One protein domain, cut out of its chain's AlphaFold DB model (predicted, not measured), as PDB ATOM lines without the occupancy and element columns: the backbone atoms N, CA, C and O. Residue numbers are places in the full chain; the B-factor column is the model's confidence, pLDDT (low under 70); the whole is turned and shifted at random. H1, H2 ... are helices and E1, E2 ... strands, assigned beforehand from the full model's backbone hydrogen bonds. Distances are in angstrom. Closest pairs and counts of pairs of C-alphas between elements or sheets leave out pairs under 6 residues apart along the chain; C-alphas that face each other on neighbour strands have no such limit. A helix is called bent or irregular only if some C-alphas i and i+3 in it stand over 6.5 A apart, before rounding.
ATOM      1  N   THR A 439     236.167 197.601 221.616       63.59
ATOM      2  CA  THR A 439     237.405 198.326 221.285       63.59
ATOM      3  C   THR A 439     237.453 198.819 219.835       63.59
ATOM      4  O   THR A 439     237.975 199.900 219.578       63.59
ATOM      5  N   GLU A 440     236.930 198.049 218.878       70.38
ATOM      6  CA  GLU A 440     236.863 198.454 217.466       70.38
ATOM      7  C   GLU A 440     235.729 199.455 217.239       70.38
ATOM      8  O   GLU A 440     235.908 200.429 216.509       70.38
ATOM      9  N   PHE A 441     234.598 199.278 217.933       72.44
ATOM     10  CA  PHE A 441     233.501 200.237 217.902       72.44
ATOM     11  C   PHE A 441     233.951 201.629 218.369       72.44
ATOM     12  O   PHE A 441     233.722 202.614 217.670       72.44
ATOM     13  N   VAL A 442     234.634 201.713 219.518       69.56
ATOM     14  CA  VAL A 442     235.157 202.985 220.044       69.56
ATOM     15  C   VAL A 442     236.198 203.591 219.094       69.56
ATOM     16  O   VAL A 442     236.151 204.790 218.828       69.56
ATOM     17  N   LYS A 443     237.095 202.778 218.520       68.12
ATOM     18  CA  LYS A 443     238.124 203.263 217.582       68.12
ATOM     19  C   LYS A 443     237.585 203.820 216.263       68.12
ATOM     20  O   LYS A 443     238.277 204.631 215.663       68.12
ATOM     21  N   ALA A 444     236.404 203.394 215.816       70.50
ATOM     22  CA  ALA A 444     235.777 203.901 214.594       70.50
ATOM     23  C   ALA A 444     234.675 204.930 214.896       70.50
ATOM     24  O   ALA A 444     234.833 206.116 214.644       70.50
ATOM     25  N   TYR A 445     233.562 204.501 215.488       80.06
ATOM     26  CA  TYR A 445     232.339 205.308 215.550       80.06
ATOM     27  C   TYR A 445     232.394 206.428 216.597       80.06
ATOM     28  O   TYR A 445     231.799 207.483 216.389       80.06
ATOM     29  N   VAL A 446     233.102 206.231 217.720       82.81
ATOM     30  CA  VAL A 446     233.307 207.313 218.705       82.81
ATOM     31  C   VAL A 446     234.331 208.320 218.184       82.81
ATOM     32  O   VAL A 446     234.098 209.520 218.304       82.81
ATOM     33  N   HIS A 447     235.409 207.847 217.550       83.19
ATOM     34  CA  HIS A 447     236.374 208.692 216.844       83.19
ATOM     35  C   HIS A 447     235.681 209.580 215.796       83.19
ATOM     36  O   HIS A 447     235.748 210.806 215.877       83.19
ATOM     37  N   ASP A 448     234.940 208.980 214.863       78.88
ATOM     38  CA  ASP A 448     234.301 209.705 213.762       78.88
ATOM     39  C   ASP A 448     233.235 210.692 214.265       78.88
ATOM     40  O   ASP A 448     233.170 211.821 213.779       78.88
ATOM     41  N   ALA A 449     232.481 210.337 215.312       83.00
ATOM     42  CA  ALA A 449     231.535 211.246 215.960       83.00
ATOM     43  C   ALA A 449     232.212 212.464 216.621       83.00
ATOM     44  O   ALA A 449     231.651 213.559 216.586       83.00
ATOM     45  N   ILE A 450     233.406 212.310 217.208       84.94
ATOM     46  CA  ILE A 450     234.202 213.434 217.737       84.94
ATOM     47  C   ILE A 450     234.737 214.293 216.581       84.94
ATOM     48  O   ILE A 450     234.669 215.523 216.645       84.94
ATOM     49  N   MET A 451     235.224 213.663 215.509       81.12
ATOM     50  CA  MET A 451     235.777 214.358 214.343       81.12
ATOM     51  C   MET A 451     234.719 215.158 213.566       81.12
ATOM     52  O   MET A 451     234.978 216.307 213.219       81.12
ATOM     53  N   GLU A 452     233.517 214.618 213.339       78.06
ATOM     54  CA  GLU A 452     232.411 215.332 212.672       78.06
ATOM     55  C   GLU A 452     231.920 216.528 213.507       78.06
ATOM     56  O   GLU A 452     231.747 217.645 213.004       78.06
ATOM     57  N   LYS A 453     231.755 216.306 214.816       79.50
ATOM     58  CA  LYS A 453     231.303 217.306 215.790       79.50
ATOM     59  C   LYS A 453     232.235 218.518 215.887       79.50
ATOM     60  O   LYS A 453     231.744 219.636 216.027       79.50
ATOM     61  N   ASN A 454     233.553 218.316 215.825       71.75
ATOM     62  CA  ASN A 454     234.524 219.414 215.890       71.75
ATOM     63  C   ASN A 454     234.858 219.976 214.495       71.75
ATOM     64  O   ASN A 454     234.919 221.193 214.326       71.75
ATOM     65  N   GLY A 455     234.968 219.124 213.470       56.47
ATOM     66  CA  GLY A 455     235.285 219.524 212.094       56.47
ATOM     67  C   GLY A 455     234.233 220.419 211.427       56.47
ATOM     68  O   GLY A 455     234.548 221.124 210.475       56.47
ATOM     69  N   THR A 456     233.002 220.455 211.947       46.19
ATOM     70  CA  THR A 456     231.950 221.403 211.526       46.19
ATOM     71  C   THR A 456     231.959 222.732 212.296       46.19
ATOM     72  O   THR A 456     231.214 223.648 211.945       46.19
ATOM     73  N   PHE A 457     232.791 222.874 213.335       40.56
ATOM     74  CA  PHE A 457     232.830 224.054 214.210       40.56
ATOM     75  C   PHE A 457     233.838 225.128 213.749       40.56
ATOM     76  O   PHE A 457     233.648 226.308 214.045       40.56
ATOM     77  N   TYR A 458     234.862 224.736 212.976       40.88
ATOM     78  CA  TYR A 458     235.929 225.616 212.462       40.88
ATOM     79  C   TYR A 458     236.018 225.685 210.922       40.88
ATOM     80  O   TYR A 458     236.938 226.285 210.364       40.88
ATOM     81  N   SER A 459     235.053 225.108 210.200       37.97
ATOM     82  CA  SER A 459     235.086 224.973 208.738       37.97
ATOM     83  C   SER A 459     234.731 226.266 207.979       37.97
ATOM     84  O   SER A 459     233.628 226.400 207.439       37.97
ATOM     85  N   GLY A 460     235.666 227.221 207.910       38.50
ATOM     86  CA  GLY A 460     235.527 228.422 207.071       38.50
ATOM     87  C   GLY A 460     236.648 229.460 207.218       38.50
ATOM     88  O   GLY A 460     236.396 230.550 207.724       38.50
ATOM     89  N   GLU A 461     237.890 229.203 206.802       45.38
ATOM     90  CA  GLU A 461     238.422 228.044 206.062       45.38
ATOM     91  C   GLU A 461     239.763 227.625 206.697       45.38
ATOM     92  O   GLU A 461     240.535 228.485 207.116       45.38
ATOM     93  N   TYR A 462     240.000 226.315 206.819       48.72
ATOM     94  CA  TYR A 462     240.936 225.702 207.776       48.72
ATOM     95  C   TYR A 462     242.351 226.310 207.829       48.72
ATOM     96  O   TYR A 462     243.046 226.405 206.820       48.72
ATOM     97  N   GLY A 463     242.789 226.642 209.049       56.47
ATOM     98  CA  GLY A 463     244.146 227.100 209.373       56.47
ATOM     99  C   GLY A 463     245.037 226.026 210.011       56.47
ATOM    100  O   GLY A 463     245.964 226.385 210.737       56.47
ATOM    101  N   TYR A 464     244.725 224.745 209.786       60.25
ATOM    102  CA  TYR A 464     245.473 223.578 210.263       60.25
ATOM    103  C   TYR A 464     245.747 222.587 209.115       60.25
ATOM    104  O   TYR A 464     244.896 222.404 208.242       60.25
ATOM    105  N   ASP A 465     246.904 221.920 209.133       58.00
ATOM    106  CA  ASP A 465     247.285 220.876 208.166       58.00
ATOM    107  C   ASP A 465     246.663 219.507 208.491       58.00
ATOM    108  O   ASP A 465     246.373 218.711 207.596       58.00
ATOM    109  N   PHE A 466     246.488 219.212 209.781       72.19
ATOM    110  CA  PHE A 466     245.986 217.936 210.282       72.19
ATOM    111  C   PHE A 466     245.135 218.140 211.535       72.19
ATOM    112  O   PHE A 466     245.437 218.991 212.367       72.19
ATOM    113  N   ALA A 467     244.090 217.331 211.693       80.81
ATOM    114  CA  ALA A 467     243.330 217.250 212.932       80.81
ATOM    115  C   ALA A 467     243.039 215.787 213.267       80.81
ATOM    116  O   ALA A 467     242.794 214.976 212.370       80.81
ATOM    117  N   CYS A 468     243.050 215.459 214.553       82.94
ATOM    118  CA  CYS A 468     242.796 214.114 215.060       82.94
ATOM    119  C   CYS A 468     242.148 214.155 216.448       82.94
ATOM    120  O   CYS A 468     241.987 215.220 217.055       82.94
ATOM    121  N   CYS A 469     241.765 212.986 216.961       89.69
ATOM    122  CA  CYS A 469     241.235 212.863 218.310       89.69
ATOM    123  C   CYS A 469     241.797 211.645 219.059       89.69
ATOM    124  O   CYS A 469     242.352 210.712 218.472       89.69
ATOM    125  N   SER A 470     241.644 211.668 220.381       91.25
ATOM    126  CA  SER A 470     241.821 210.519 221.271       91.25
ATOM    127  C   SER A 470     240.646 210.484 222.248       91.25
ATOM    128  O   SER A 470     240.158 211.529 222.687       91.25
ATOM    129  N   PHE A 471     240.170 209.288 222.590       92.62
ATOM    130  CA  PHE A 471     239.027 209.095 223.480       92.62
ATOM    131  C   PHE A 471     239.317 208.028 224.532       92.62
ATOM    132  O   PHE A 471     239.422 206.842 224.220       92.62
ATOM    133  N   GLU A 472     239.379 208.453 225.791       92.44
ATOM    134  CA  GLU A 472     239.464 207.549 226.936       92.44
ATOM    135  C   GLU A 472     238.049 207.168 227.386       92.44
ATOM    136  O   GLU A 472     237.311 207.998 227.932       92.44
ATOM    137  N   ASN A 473     237.668 205.905 227.183       92.38
ATOM    138  CA  ASN A 473     236.370 205.385 227.611       92.38
ATOM    139  C   ASN A 473     236.374 205.078 229.119       92.38
ATOM    140  O   ASN A 473     236.880 204.042 229.549       92.38
ATOM    141  N   LEU A 474     235.753 205.944 229.923       91.69
ATOM    142  CA  LEU A 474     235.602 205.721 231.363       91.69
ATOM    143  C   LEU A 474     234.541 204.656 231.666       91.69
ATOM    144  O   LEU A 474     234.675 203.921 232.647       91.69
ATOM    145  N   LYS A 475     233.450 204.612 230.885       92.25
ATOM    146  CA  LYS A 475     232.342 203.673 231.103       92.25
ATOM    147  C   LYS A 475     231.379 203.577 229.922       92.25
ATOM    148  O   LYS A 475     230.811 204.577 229.494       92.25
ATOM    149  N   THR A 476     231.036 202.349 229.552       91.81
ATOM    150  CA  THR A 476     229.940 202.035 228.624       91.81
ATOM    151  C   THR A 476     228.664 201.654 229.388       91.81
ATOM    152  O   THR A 476     228.720 201.003 230.437       91.81
ATOM    153  N   LYS A 477     227.486 202.038 228.879       89.31
ATOM    154  CA  LYS A 477     226.175 201.557 229.354       89.31
ATOM    155  C   LYS A 477     225.219 201.295 228.194       89.31
ATOM    156  O   LYS A 477     224.871 202.225 227.474       89.31
ATOM    157  N   THR A 478     224.710 200.071 228.083       87.00
ATOM    158  CA  THR A 478     223.664 199.712 227.111       87.00
ATOM    159  C   THR A 478     222.292 199.617 227.773       87.00
ATOM    160  O   THR A 478     222.144 199.089 228.876       87.00
ATOM    161  N   TYR A 479     221.282 200.118 227.070       83.19
ATOM    162  CA  TYR A 479     219.878 200.171 227.452       83.19
ATOM    163  C   TYR A 479     219.037 199.522 226.342       83.19
ATOM    164  O   TYR A 479     219.277 199.761 225.158       83.19
ATOM    165  N   ALA A 480     218.038 198.717 226.704       77.50
ATOM    166  CA  ALA A 480     217.048 198.220 225.746       77.50
ATOM    167  C   ALA A 480     215.978 199.295 225.496       77.50
ATOM    168  O   ALA A 480     215.473 199.886 226.456       77.50
ATOM    169  N   LEU A 481     215.627 199.546 224.232       69.31
ATOM    170  CA  LEU A 481     214.551 200.474 223.885       69.31
ATOM    171  C   LEU A 481     213.182 199.793 224.038       69.31
ATOM    172  O   LEU A 481     213.023 198.591 223.840       69.31
ATOM    173  N   ALA A 482     212.172 200.565 224.439       51.03
ATOM    174  CA  ALA A 482     210.850 200.040 224.778       51.03
ATOM    175  C   ALA A 482     209.896 200.053 223.567       51.03
ATOM    176  O   ALA A 482     208.950 200.841 223.535       51.03
ATOM    177  N   GLY A 483     210.132 199.184 222.579       54.19
ATOM    178  CA  GLY A 483     209.221 199.028 221.438       54.19
ATOM    179  C   GLY A 483     209.585 197.896 220.478       54.19
ATOM    180  O   GLY A 483     208.806 196.960 220.321       54.19
ATOM    181  N   GLU A 484     210.766 197.983 219.866       51.28
ATOM    182  CA  GLU A 484     211.276 197.060 218.837       51.28
ATOM    183  C   GLU A 484     212.752 196.704 219.131       51.28
ATOM    184  O   GLU A 484     213.257 197.032 220.203       51.28
ATOM    185  N   GLU A 485     213.445 196.002 218.229       58.19
ATOM    186  CA  GLU A 485     214.730 195.313 218.499       58.19
ATOM    187  C   GLU A 485     215.962 196.227 218.723       58.19
ATOM    188  O   GLU A 485     217.077 195.734 218.911       58.19
ATOM    189  N   GLY A 486     215.773 197.549 218.762       64.75
ATOM    190  CA  GLY A 486     216.837 198.536 218.941       64.75
ATOM    191  C   GLY A 486     217.453 198.565 220.348       64.75
ATOM    192  O   GLY A 486     216.772 198.483 221.379       64.75
ATOM    193  N   ARG A 487     218.775 198.757 220.404       79.38
ATOM    194  CA  ARG A 487     219.532 199.008 221.645       79.38
ATOM    195  C   ARG A 487     220.101 200.423 221.618       79.38
ATOM    196  O   ARG A 487     220.518 200.888 220.567       79.38
ATOM    197  N   LYS A 488     220.182 201.085 222.773       85.75
ATOM    198  CA  LYS A 488     220.884 202.367 222.931       85.75
ATOM    199  C   LYS A 488     222.115 202.169 223.805       85.75
ATOM    200  O   LYS A 488     221.974 201.783 224.964       85.75
ATOM    201  N   THR A 489     223.305 202.449 223.289       88.56
ATOM    202  CA  THR A 489     224.563 202.380 224.049       88.56
ATOM    203  C   THR A 489     225.129 203.778 224.246       88.56
ATOM    204  O   THR A 489     225.220 204.556 223.302       88.56
ATOM    205  N   VAL A 490     225.502 204.101 225.484       91.38
ATOM    206  CA  VAL A 490     226.086 205.388 225.866       91.38
ATOM    207  C   VAL A 490     227.516 205.174 226.350       91.38
ATOM    208  O   VAL A 490     227.739 204.412 227.294       91.38
ATOM    209  N   TYR A 491     228.459 205.862 225.712       93.00
ATOM    210  CA  TYR A 491     229.872 205.898 226.080       93.00
ATOM    211  C   TYR A 491     230.157 207.192 226.838       93.00
ATOM    212  O   TYR A 491     229.892 208.281 226.331       93.00
ATOM    213  N   TYR A 492     230.678 207.069 228.056       93.94
ATOM    214  CA  TYR A 492     231.079 208.181 228.913       93.94
ATOM    215  C   TYR A 492     232.607 208.222 228.957       93.94
ATOM    216  O   TYR A 492     233.223 207.237 229.362       93.94
ATOM    217  N   GLY A 493     233.226 209.336 228.570       93.50
ATOM    218  CA  GLY A 493     234.683 209.398 228.456       93.50
ATOM    219  C   GLY A 493     235.263 210.803 228.370       93.50
ATOM    220  O   GLY A 493     234.528 211.787 228.397       93.50
ATOM    221  N   TRP A 494     236.588 210.888 228.260       93.19
ATOM    222  CA  TRP A 494     237.295 212.131 227.935       93.19
ATOM    223  C   TRP A 494     237.600 212.168 226.442       93.19
ATOM    224  O   TRP A 494     238.369 211.340 225.954       93.19
ATOM    225  N   ALA A 495     237.034 213.143 225.731       93.19
ATOM    226  CA  ALA A 495     237.413 213.435 224.356       93.19
ATOM    227  C   ALA A 495     238.521 214.490 224.339       93.19
ATOM    228  O   ALA A 495     238.391 215.566 224.928       93.19
ATOM    229  N   TYR A 496     239.596 214.174 223.627       91.62
ATOM    230  CA  TYR A 496     240.618 215.106 223.183       91.62
ATOM    231  C   TYR A 496     240.468 215.280 221.673       91.62
ATOM    232  O   TYR A 496     240.399 214.285 220.960       91.62
ATOM    233  N   TYR A 497     240.458 216.514 221.185       90.44
ATOM    234  CA  TYR A 497     240.520 216.857 219.764       90.44
ATOM    235  C   TYR A 497     241.604 217.917 219.576       90.44
ATOM    236  O   TYR A 497     241.607 218.910 220.310       90.44
ATOM    237  N   GLY A 498     242.519 217.702 218.632       84.38
ATOM    238  CA  GLY A 498     243.660 218.580 218.374       84.38
ATOM    239  C   GLY A 498     243.782 218.941 216.897       84.38
ATOM    240  O   GLY A 498     243.593 218.087 216.031       84.38
ATOM    241  N   GLU A 499     244.111 220.202 216.634       84.38
ATOM    242  CA  GLU A 499     244.367 220.783 215.317       84.38
ATOM    243  C   GLU A 499     245.831 221.235 215.244       84.38
ATOM    244  O   GLU A 499     246.314 221.969 216.113       84.38
ATOM    245  N   TYR A 500     246.534 220.809 214.198       78.12
ATOM    246  CA  TYR A 500     247.990 220.860 214.104       78.12
ATOM    247  C   TYR A 500     248.465 221.388 212.746       78.12
ATOM    248  O   TYR A 500     247.945 220.994 211.702       78.12
ATOM    249  N   ASN A 501     249.502 222.226 212.764       73.38
ATOM    250  CA  ASN A 501     250.296 222.593 211.588       73.38
ATOM    251  C   ASN A 501     251.676 221.930 211.625       73.38
ATOM    252  O   ASN A 501     252.256 221.723 212.696       73.38
ATOM    253  N   PHE A 502     252.226 221.645 210.446       72.56
ATOM    254  CA  PHE A 502     253.572 221.111 210.281       72.56
ATOM    255  C   PHE A 502     254.544 222.217 209.878       72.56
ATOM    256  O   PHE A 502     254.346 222.943 208.906       72.56
ATOM    257  N   THR A 503     255.636 222.340 210.627       68.12
ATOM    258  CA  THR A 503     256.638 223.395 210.438       68.12
ATOM    259  C   THR A 503     258.032 222.801 210.252       68.12
ATOM    260  O   THR A 503     258.291 221.657 210.626       68.12
ATOM    261  N   GLU A 504     258.987 223.610 209.786       55.00
ATOM    262  CA  GLU A 504     260.422 223.270 209.797       55.00
ATOM    263  C   GLU A 504     261.011 223.068 211.214       55.00
ATOM    264  O   GLU A 504     262.212 222.839 211.371       55.00
ATOM    265  N   HIS A 505     260.202 223.190 212.270       61.62
ATOM    266  CA  HIS A 505     260.614 223.007 213.662       61.62
ATOM    267  C   HIS A 505     259.934 221.807 214.340       61.62
ATOM    268  O   HIS A 505     260.507 221.266 215.288       61.62
ATOM    269  N   GLY A 506     258.763 221.374 213.865       68.56
ATOM    270  CA  GLY A 506     257.948 220.326 214.481       68.56
ATOM    271  C   GLY A 506     256.447 220.565 214.291       68.56
ATOM    272  O   GLY A 506     256.028 221.146 213.288       68.56
ATOM    273  N   ILE A 507     255.653 220.108 215.260       79.75
ATOM    274  CA  ILE A 507     254.189 220.247 215.291       79.75
ATOM    275  C   ILE A 507     253.801 221.515 216.065       79.75
ATOM    276  O   ILE A 507     254.177 221.662 217.226       79.75
ATOM    277  N   GLU A 508     253.003 222.394 215.454       80.56
ATOM    278  CA  GLU A 508     252.381 223.545 216.125       80.56
ATOM    279  C   GLU A 508     250.889 223.260 216.386       80.56
ATOM    280  O   GLU A 508     250.104 223.141 215.446       80.56
ATOM    281  N   GLU A 509     250.492 223.133 217.659       82.94
ATOM    282  CA  GLU A 509     249.084 223.027 218.082       82.94
ATOM    283  C   GLU A 509     248.395 224.392 217.923       82.94
ATOM    284  O   GLU A 509     248.734 225.350 218.622       82.94
ATOM    285  N   VAL A 510     247.426 224.487 217.007       78.88
ATOM    286  CA  VAL A 510     246.690 225.733 216.711       78.88
ATOM    287  C   VAL A 510     245.267 225.752 217.267       78.88
ATOM    288  O   VAL A 510     244.732 226.829 217.536       78.88
ATOM    289  N   GLY A 511     244.685 224.579 217.514       76.88
ATOM    290  CA  GLY A 511     243.362 224.412 218.105       76.88
ATOM    291  C   GLY A 511     243.308 223.163 218.979       76.88
ATOM    292  O   GLY A 511     243.955 222.158 218.687       76.88
ATOM    293  N   ARG A 512     242.555 223.221 220.084       83.50
ATOM    294  CA  ARG A 512     242.356 222.067 220.969       83.50
ATOM    295  C   ARG A 512     241.038 222.130 221.731       83.50
ATOM    296  O   ARG A 512     240.706 223.157 222.320       83.50
ATOM    297  N   SER A 513     240.360 220.989 221.818       86.00
ATOM    298  CA  SER A 513     239.283 220.722 222.774       86.00
ATOM    299  C   SER A 513     239.674 219.541 223.667       86.00
ATOM    300  O   SER A 513     240.201 218.541 223.185       86.00
ATOM    301  N   HIS A 514     239.448 219.644 224.979       90.06
ATOM    302  CA  HIS A 514     239.656 218.536 225.920       90.06
ATOM    303  C   HIS A 514     238.591 218.583 227.013       90.06
ATOM    304  O   HIS A 514     238.635 219.445 227.892       90.06
ATOM    305  N   LEU A 515     237.588 217.708 226.906       91.56
ATOM    306  CA  LEU A 515     236.354 217.771 227.695       91.56
ATOM    307  C   LEU A 515     235.809 216.369 228.029       91.56
ATOM    308  O   LEU A 515     235.974 215.435 227.239       91.56
ATOM    309  N   PRO A 516     235.104 216.212 229.166       93.56
ATOM    310  CA  PRO A 516     234.350 215.005 229.460       93.56
ATOM    311  C   PRO A 516     233.047 215.018 228.647       93.56
ATOM    312  O   PRO A 516     232.252 215.952 228.750       93.56
ATOM    313  N   VAL A 517     232.813 213.982 227.848       94.25
ATOM    314  CA  VAL A 517     231.668 213.882 226.928       94.25
ATOM    315  C   VAL A 517     230.886 212.587 227.132       94.25
ATOM    316  O   VAL A 517     231.406 211.588 227.640       94.25
ATOM    317  N   ALA A 518     229.619 212.596 226.718       94.69
ATOM    318  CA  ALA A 518     228.785 211.399 226.693       94.69
ATOM    319  C   ALA A 518     228.128 211.241 225.315       94.69
ATOM    320  O   ALA A 518     227.289 212.058 224.932       94.69
ATOM    321  N   LEU A 519     228.508 210.191 224.583       93.75
ATOM    322  CA  LEU A 519     227.992 209.890 223.248       93.75
ATOM    323  C   LEU A 519     226.944 208.777 223.332       93.75
ATOM    324  O   LEU A 519     227.243 207.686 223.819       93.75
ATOM    325  N   SER A 520     225.731 209.041 222.848       91.38
ATOM    326  CA  SER A 520     224.650 208.057 222.730       91.38
ATOM    327  C   SER A 520     224.525 207.557 221.295       91.38
ATOM    328  O   SER A 520     224.232 208.351 220.403       91.38
ATOM    329  N   PHE A 521     224.623 206.245 221.093       88.00
ATOM    330  CA  PHE A 521     224.347 205.589 219.815       88.00
ATOM    331  C   PHE A 521     223.107 204.697 219.918       88.00
ATOM    332  O   PHE A 521     223.005 203.887 220.845       88.00
ATOM    333  N   ALA A 522     222.202 204.809 218.949       82.75
ATOM    334  CA  ALA A 522     221.216 203.779 218.649       82.75
ATOM    335  C   ALA A 522     221.855 202.696 217.767       82.75
ATOM    336  O   ALA A 522     222.701 202.990 216.920       82.75
ATOM    337  N   VAL A 523     221.458 201.445 217.984       72.06
ATOM    338  CA  VAL A 523     221.805 200.293 217.147       72.06
ATOM    339  C   VAL A 523     220.544 199.882 216.397       72.06
ATOM    340  O   VAL A 523     219.626 199.326 217.006       72.06
ATOM    341  N   ASP A 524     220.522 200.173 215.101       67.31
ATOM    342  CA  ASP A 524     219.438 199.859 214.171       67.31
ATOM    343  C   ASP A 524     219.885 198.773 213.175       67.31
ATOM    344  O   ASP A 524     221.047 198.364 213.138       67.31
ATOM    345  N   TRP A 525     218.969 198.301 212.326       52.34
ATOM    346  CA  TRP A 525     219.254 197.242 211.348       52.34
ATOM    347  C   TRP A 525     220.279 197.632 210.267       52.34
ATOM    348  O   TRP A 525     220.890 196.745 209.670       52.34
ATOM    349  N   ASP A 526     220.482 198.930 210.010       50.22
ATOM    350  CA  ASP A 526     221.419 199.424 208.986       50.22
ATOM    351  C   ASP A 526     222.819 199.740 209.558       50.22
ATOM    352  O   ASP A 526     223.823 199.706 208.836       50.22
ATOM    353  N   GLY A 527     222.923 199.975 210.875       65.50
ATOM    354  CA  GLY A 527     224.177 200.299 211.555       65.50
ATOM    355  C   GLY A 527     223.999 201.016 212.897       65.50
ATOM    356  O   GLY A 527     222.981 200.878 213.575       65.50
ATOM    357  N   TYR A 528     225.021 201.782 213.280       72.94
ATOM    358  CA  TYR A 528     225.043 202.578 214.506       72.94
ATOM    359  C   TYR A 528     224.803 204.057 214.188       72.94
ATOM    360  O   TYR A 528     225.570 204.658 213.438       72.94
ATOM    361  N   THR A 529     223.779 204.650 214.802       80.88
ATOM    362  CA  THR A 529     223.373 206.046 214.580       80.88
ATOM    363  C   THR A 529     223.653 206.876 215.831       80.88
ATOM    364  O   THR A 529     223.189 206.526 216.915       80.88
ATOM    365  N   LEU A 530     224.382 207.989 215.711       85.06
ATOM    366  CA  LEU A 530     224.604 208.924 216.820       85.06
ATOM    367  C   LEU A 530     223.304 209.695 217.132       85.06
ATOM    368  O   LEU A 530     222.859 210.520 216.339       85.06
ATOM    369  N   GLU A 531     222.699 209.446 218.294       86.38
ATOM    370  CA  GLU A 531     221.491 210.153 218.756       86.38
ATOM    371  C   GLU A 531     221.807 211.429 219.548       86.38
ATOM    372  O   GLU A 531     221.016 212.371 219.562       86.38
ATOM    373  N   GLU A 532     222.917 211.442 220.289       89.31
ATOM    374  CA  GLU A 532     223.291 212.552 221.170       89.31
ATOM    375  C   GLU A 532     224.811 212.609 221.329       89.31
ATOM    376  O   GLU A 532     225.424 211.634 221.763       89.31
ATOM    377  N   TYR A 533     225.398 213.776 221.069       91.44
ATOM    378  CA  TYR A 533     226.735 214.135 221.535       91.44
ATOM    379  C   TYR A 533     226.573 215.175 222.648       91.44
ATOM    380  O   TYR A 533     226.115 216.289 222.386       91.44
ATOM    381  N   TRP A 534     226.894 214.812 223.891       93.69
ATOM    382  CA  TRP A 534     226.729 215.687 225.053       93.69
ATOM    383  C   TRP A 534     228.057 216.276 225.537       93.69
ATOM    384  O   TRP A 534     229.046 215.554 225.673       93.69
ATOM    385  N   GLU A 535     228.024 217.565 225.879       91.69
ATOM    386  CA  GLU A 535     229.130 218.369 226.415       91.69
ATOM    387  C   GLU A 535     228.646 219.187 227.634       91.69
ATOM    388  O   GLU A 535     227.473 219.575 227.676       91.69
ATOM    389  N   PRO A 536     229.520 219.488 228.614       87.81
ATOM    390  CA  PRO A 536     229.204 220.362 229.742       87.81
ATOM    391  C   PRO A 536     229.205 221.848 229.343       87.81
ATOM    392  O   PRO A 536     229.876 222.255 228.396       87.81
ATOM    393  N   GLY A 537     228.496 222.686 230.104       75.12
ATOM    394  CA  GLY A 537     228.470 224.134 229.903       75.12
ATOM    395  C   GLY A 537     229.735 224.843 230.399       75.12
ATOM    396  O   GLY A 537     230.383 224.427 231.363       75.12
ATOM    397  N   GLU A 538     230.084 225.954 229.746       67.31
ATOM    398  CA  GLU A 538     231.273 226.738 230.084       67.31
ATOM    399  C   GLU A 538     231.200 227.418 231.465       67.31
ATOM    400  O   GLU A 538     230.168 227.915 231.925       67.31
ATOM    401  N   GLY A 539     232.365 227.551 232.102       69.75
ATOM    402  CA  GLY A 539     232.538 228.379 233.291       69.75
ATOM    403  C   GLY A 539     231.977 227.737 234.560       69.75
ATOM    404  O   GLY A 539     232.510 226.743 235.047       69.75
ATOM    405  N   SER A 540     230.967 228.360 235.173       67.12
ATOM    406  CA  SER A 540     230.526 227.997 236.527       67.12
ATOM    407  C   SER A 540     229.553 226.816 236.610       67.12
ATOM    408  O   SER A 540     229.307 226.356 237.724       67.12
ATOM    409  N   SER A 541     228.989 226.339 235.494       76.00
ATOM    410  CA  SER A 541     228.073 225.187 235.490       76.00
ATOM    411  C   SER A 541     228.787 223.842 235.323       76.00
ATOM    412  O   SER A 541     228.340 222.873 235.923       76.00
ATOM    413  N   PHE A 542     229.933 223.798 234.628       83.25
ATOM    414  CA  PHE A 542     230.720 222.596 234.294       83.25
ATOM    415  C   PHE A 542     230.668 221.454 235.331       83.25
ATOM    416  O   PHE A 542     230.315 220.322 235.011       83.25
ATOM    417  N   VAL A 543     230.984 221.744 236.601       84.38
ATOM    418  CA  VAL A 543     231.045 220.732 237.676       84.38
ATOM    419  C   VAL A 543     229.662 220.179 238.056       84.38
ATOM    420  O   VAL A 543     229.558 219.039 238.503       84.38
ATOM    421  N   GLN A 544     228.599 220.971 237.907       87.38
ATOM    422  CA  GLN A 544     227.215 220.520 238.060       87.38
ATOM    423  C   GLN A 544     226.765 219.726 236.827       87.38
ATOM    424  O   GLN A 544     226.220 218.639 236.985       87.38
ATOM    425  N   ASP A 545     227.063 220.212 235.622       88.88
ATOM    426  CA  ASP A 545     226.647 219.573 234.368       88.88
ATOM    427  C   ASP A 545     227.217 218.146 234.252       88.88
ATOM    428  O   ASP A 545     226.484 217.190 233.987       88.88
ATOM    429  N   VAL A 546     228.512 217.971 234.560       88.25
ATOM    430  CA  VAL A 546     229.159 216.647 234.629       88.25
ATOM    431  C   VAL A 546     228.498 215.762 235.690       88.25
ATOM    432  O   VAL A 546     228.234 214.594 235.418       88.25
ATOM    433  N   ARG A 547     228.159 216.297 236.872       90.25
ATOM    434  CA  ARG A 547     227.476 215.547 237.947       90.25
ATOM    435  C   ARG A 547     226.062 215.092 237.600       90.25
ATOM    436  O   ARG A 547     225.615 214.078 238.128       90.25
ATOM    437  N   GLU A 548     225.352 215.839 236.761       90.88
ATOM    438  CA  GLU A 548     223.990 215.496 236.346       90.88
ATOM    439  C   GLU A 548     223.976 214.483 235.190       90.88
ATOM    440  O   GLU A 548     223.067 213.651 235.122       90.88
ATOM    441  N   LYS A 549     224.992 214.490 234.313       93.06
ATOM    442  CA  LYS A 549     225.106 213.539 233.193       93.06
ATOM    443  C   LYS A 549     225.849 212.245 233.547       93.06
ATOM    444  O   LYS A 549     225.418 211.168 233.124       93.06
ATOM    445  N   PHE A 550     226.972 212.321 234.266       94.25
ATOM    446  CA  PHE A 550     227.868 211.177 234.468       94.25
ATOM    447  C   PHE A 550     227.424 210.262 235.625       94.25
ATOM    448  O   PHE A 550     226.895 210.723 236.636       94.25
ATOM    449  N   PRO A 551     227.668 208.941 235.531       92.19
ATOM    450  CA  PRO A 551     227.474 208.020 236.646       92.19
ATOM    451  C   PRO A 551     228.347 208.402 237.852       92.19
ATOM    452  O   PRO A 551     229.554 208.588 237.714       92.19
ATOM    453  N   SER A 552     227.757 208.437 239.050       90.06
ATOM    454  CA  SER A 552     228.434 208.864 240.288       90.06
ATOM    455  C   SER A 552     229.661 208.029 240.676       90.06
ATOM    456  O   SER A 552     230.444 208.451 241.520       90.06
ATOM    457  N   ASP A 553     229.829 206.835 240.101       92.31
ATOM    458  CA  ASP A 553     231.008 205.996 240.315       92.31
ATOM    459  C   ASP A 553     232.229 206.410 239.470       92.31
ATOM    460  O   ASP A 553     233.347 206.071 239.845       92.31
ATOM    461  N   ILE A 554     232.033 207.202 238.404       91.69
ATOM    462  CA  ILE A 554     233.112 207.794 237.591       91.69
ATOM    463  C   ILE A 554     233.179 209.331 237.667       91.69
ATOM    464  O   ILE A 554     234.052 209.921 237.041       91.69
ATOM    465  N   GLU A 555     232.317 209.991 238.459       88.31
ATOM    466  CA  GLU A 555     232.274 211.462 238.624       88.31
ATOM    467  C   GLU A 555     233.667 212.069 238.849       88.31
ATOM    468  O   GLU A 555     234.034 213.050 238.209       88.31
ATOM    469  N   LYS A 556     234.459 211.476 239.752       87.94
ATOM    470  CA  LYS A 556     235.791 211.988 240.092       87.94
ATOM    471  C   LYS A 556     236.728 211.983 238.880       87.94
ATOM    472  O   LYS A 556     237.453 212.949 238.678       87.94
ATOM    473  N   ASP A 557     236.701 210.915 238.089       89.38
ATOM    474  CA  ASP A 557     237.568 210.761 236.922       89.38
ATOM    475  C   ASP A 557     237.076 211.612 235.740       89.38
ATOM    476  O   ASP A 557     237.889 212.174 235.014       89.38
ATOM    477  N   ALA A 558     235.761 211.819 235.611       88.00
ATOM    478  CA  ALA A 558     235.156 212.761 234.665       88.00
ATOM    479  C   ALA A 558     235.386 214.248 235.022       88.00
ATOM    480  O   ALA A 558     235.115 215.126 234.208       88.00
ATOM    481  N   LEU A 559     235.886 214.549 236.227       86.31
ATOM    482  CA  LEU A 559     236.275 215.897 236.662       86.31
ATOM    483  C   LEU A 559     237.802 216.111 236.692       86.31
ATOM    484  O   LEU A 559     238.245 217.247 236.869       86.31
ATOM    485  N   ASP A 560     238.612 215.062 236.520       85.56
ATOM    486  CA  ASP A 560     240.078 215.140 236.561       85.56
ATOM    487  C   ASP A 560     240.669 215.348 235.156       85.56
ATOM    488  O   ASP A 560     241.133 214.417 234.496       85.56
ATOM    489  N   SER A 561     240.663 216.603 234.697       74.50
ATOM    490  CA  SER A 561     241.190 216.978 233.376       74.50
ATOM    491  C   SER A 561     242.691 216.743 233.206       74.50
ATOM    492  O   SER A 561     243.181 216.746 232.082       74.50
ATOM    493  N   GLN A 562     243.453 216.571 234.291       78.88
ATOM    494  CA  GLN A 562     244.907 216.401 234.212       78.88
ATOM    495  C   GLN A 562     245.309 214.932 234.073       78.88
ATOM    496  O   GLN A 562     246.297 214.641 233.404       78.88
TER     497      GLN A 562
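Overview. This is residues 439 to 562 of the 863 residues of the protein "Peptidase_M56 domain-containing protein" of Lachnospiraceae bacterium A2 (UniProt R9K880). A long antiparallel sheet of four strands, twisted and bent across the middle of its three long strands E1, E2 and E3, curls round one helix, H1, which lies inside the bend. Two short helices, H2 and H3, sit by the bend, away from H1, and the long hairpin ends of the strands make the length. The printed part has 124 residues with three named helices and four named strands, in the order H1 E1 E2 E3 E4 H2 H3; the sheet's order is E1 - E2 - E3 - E4 and the class is mixed, helices and strands. It is only just compact, close to loose, with a radius of gyration of the C-alphas of 16.2 A, and only just elongated, spanning 56 by 37 by 26 A.

Arrangement. The sheet is a meander, each strand the antiparallel neighbour of the one before: E1, residues 466 to 480, E2, residues 487 to 503, E3, residues 506 to 523, and E4, residues 528 to 534. E1 bends by 74 degrees at residue 474, E2 by 62 degrees at residue 492 and E3 by 73 degrees at residue 516. In the hairpin of E1 and E2, N 474 and O 492 are 2.9 A apart, within hydrogen-bond range. In the hairpin of E2 and E3, N 493 and O 517 are 3.0 A apart, and in that of E3 and E4, N 520 and O 532 are 2.8 A apart, both within hydrogen-bond range. H1, residues 439 to 455, is on the sheet, which curls round it; with H1 on one face, these make two layers, a helix and a sheet. Its closest C-alphas to E1 are those of His 447 and Cys 469, 6.6 A apart, and to E4 those of Ala 449 and Leu 530, 7.4 A. H2, residues 542 to 549, and H3, residues 555 to 558, only graze the sheet; the closest C-alphas of E3 and H3 are those of Pro 516 and Ala 558, 5.7 A apart. H2 and H3 only just touch, with 3 pairs of C-alphas within 8 A, the closest being Arg 547 and Glu 555 at 6.3 A. H1 is apart from H2 and H3. Every O i to N i+4 pair is within hydrogen-bond range in H2, and 11 of 13 in H1; H3 is too short for such a pair.

Along the chain. E1 measures 38.3 A from first to last C-alpha, E2 45.8 A, E3 41.4 A and E4 16.9 A. H1 measures 23.2 A and begins with C-alpha 439 at (237.405, 198.326, 221.285). E2 ends with C-alpha 503 at (256.638, 223.395, 210.438), and H3 ends with C-alpha 558 at (235.156, 212.761, 234.665).

Size, cuts and confidence. The two C-alphas farthest apart are those of Gly 483 and Glu 504, 57.8 A. The printed part has no cut, and no link is long. The mean pLDDT of the printed part is 78.4; 31 residues are under 70, among them residues 455 to 465 and 481 to 486.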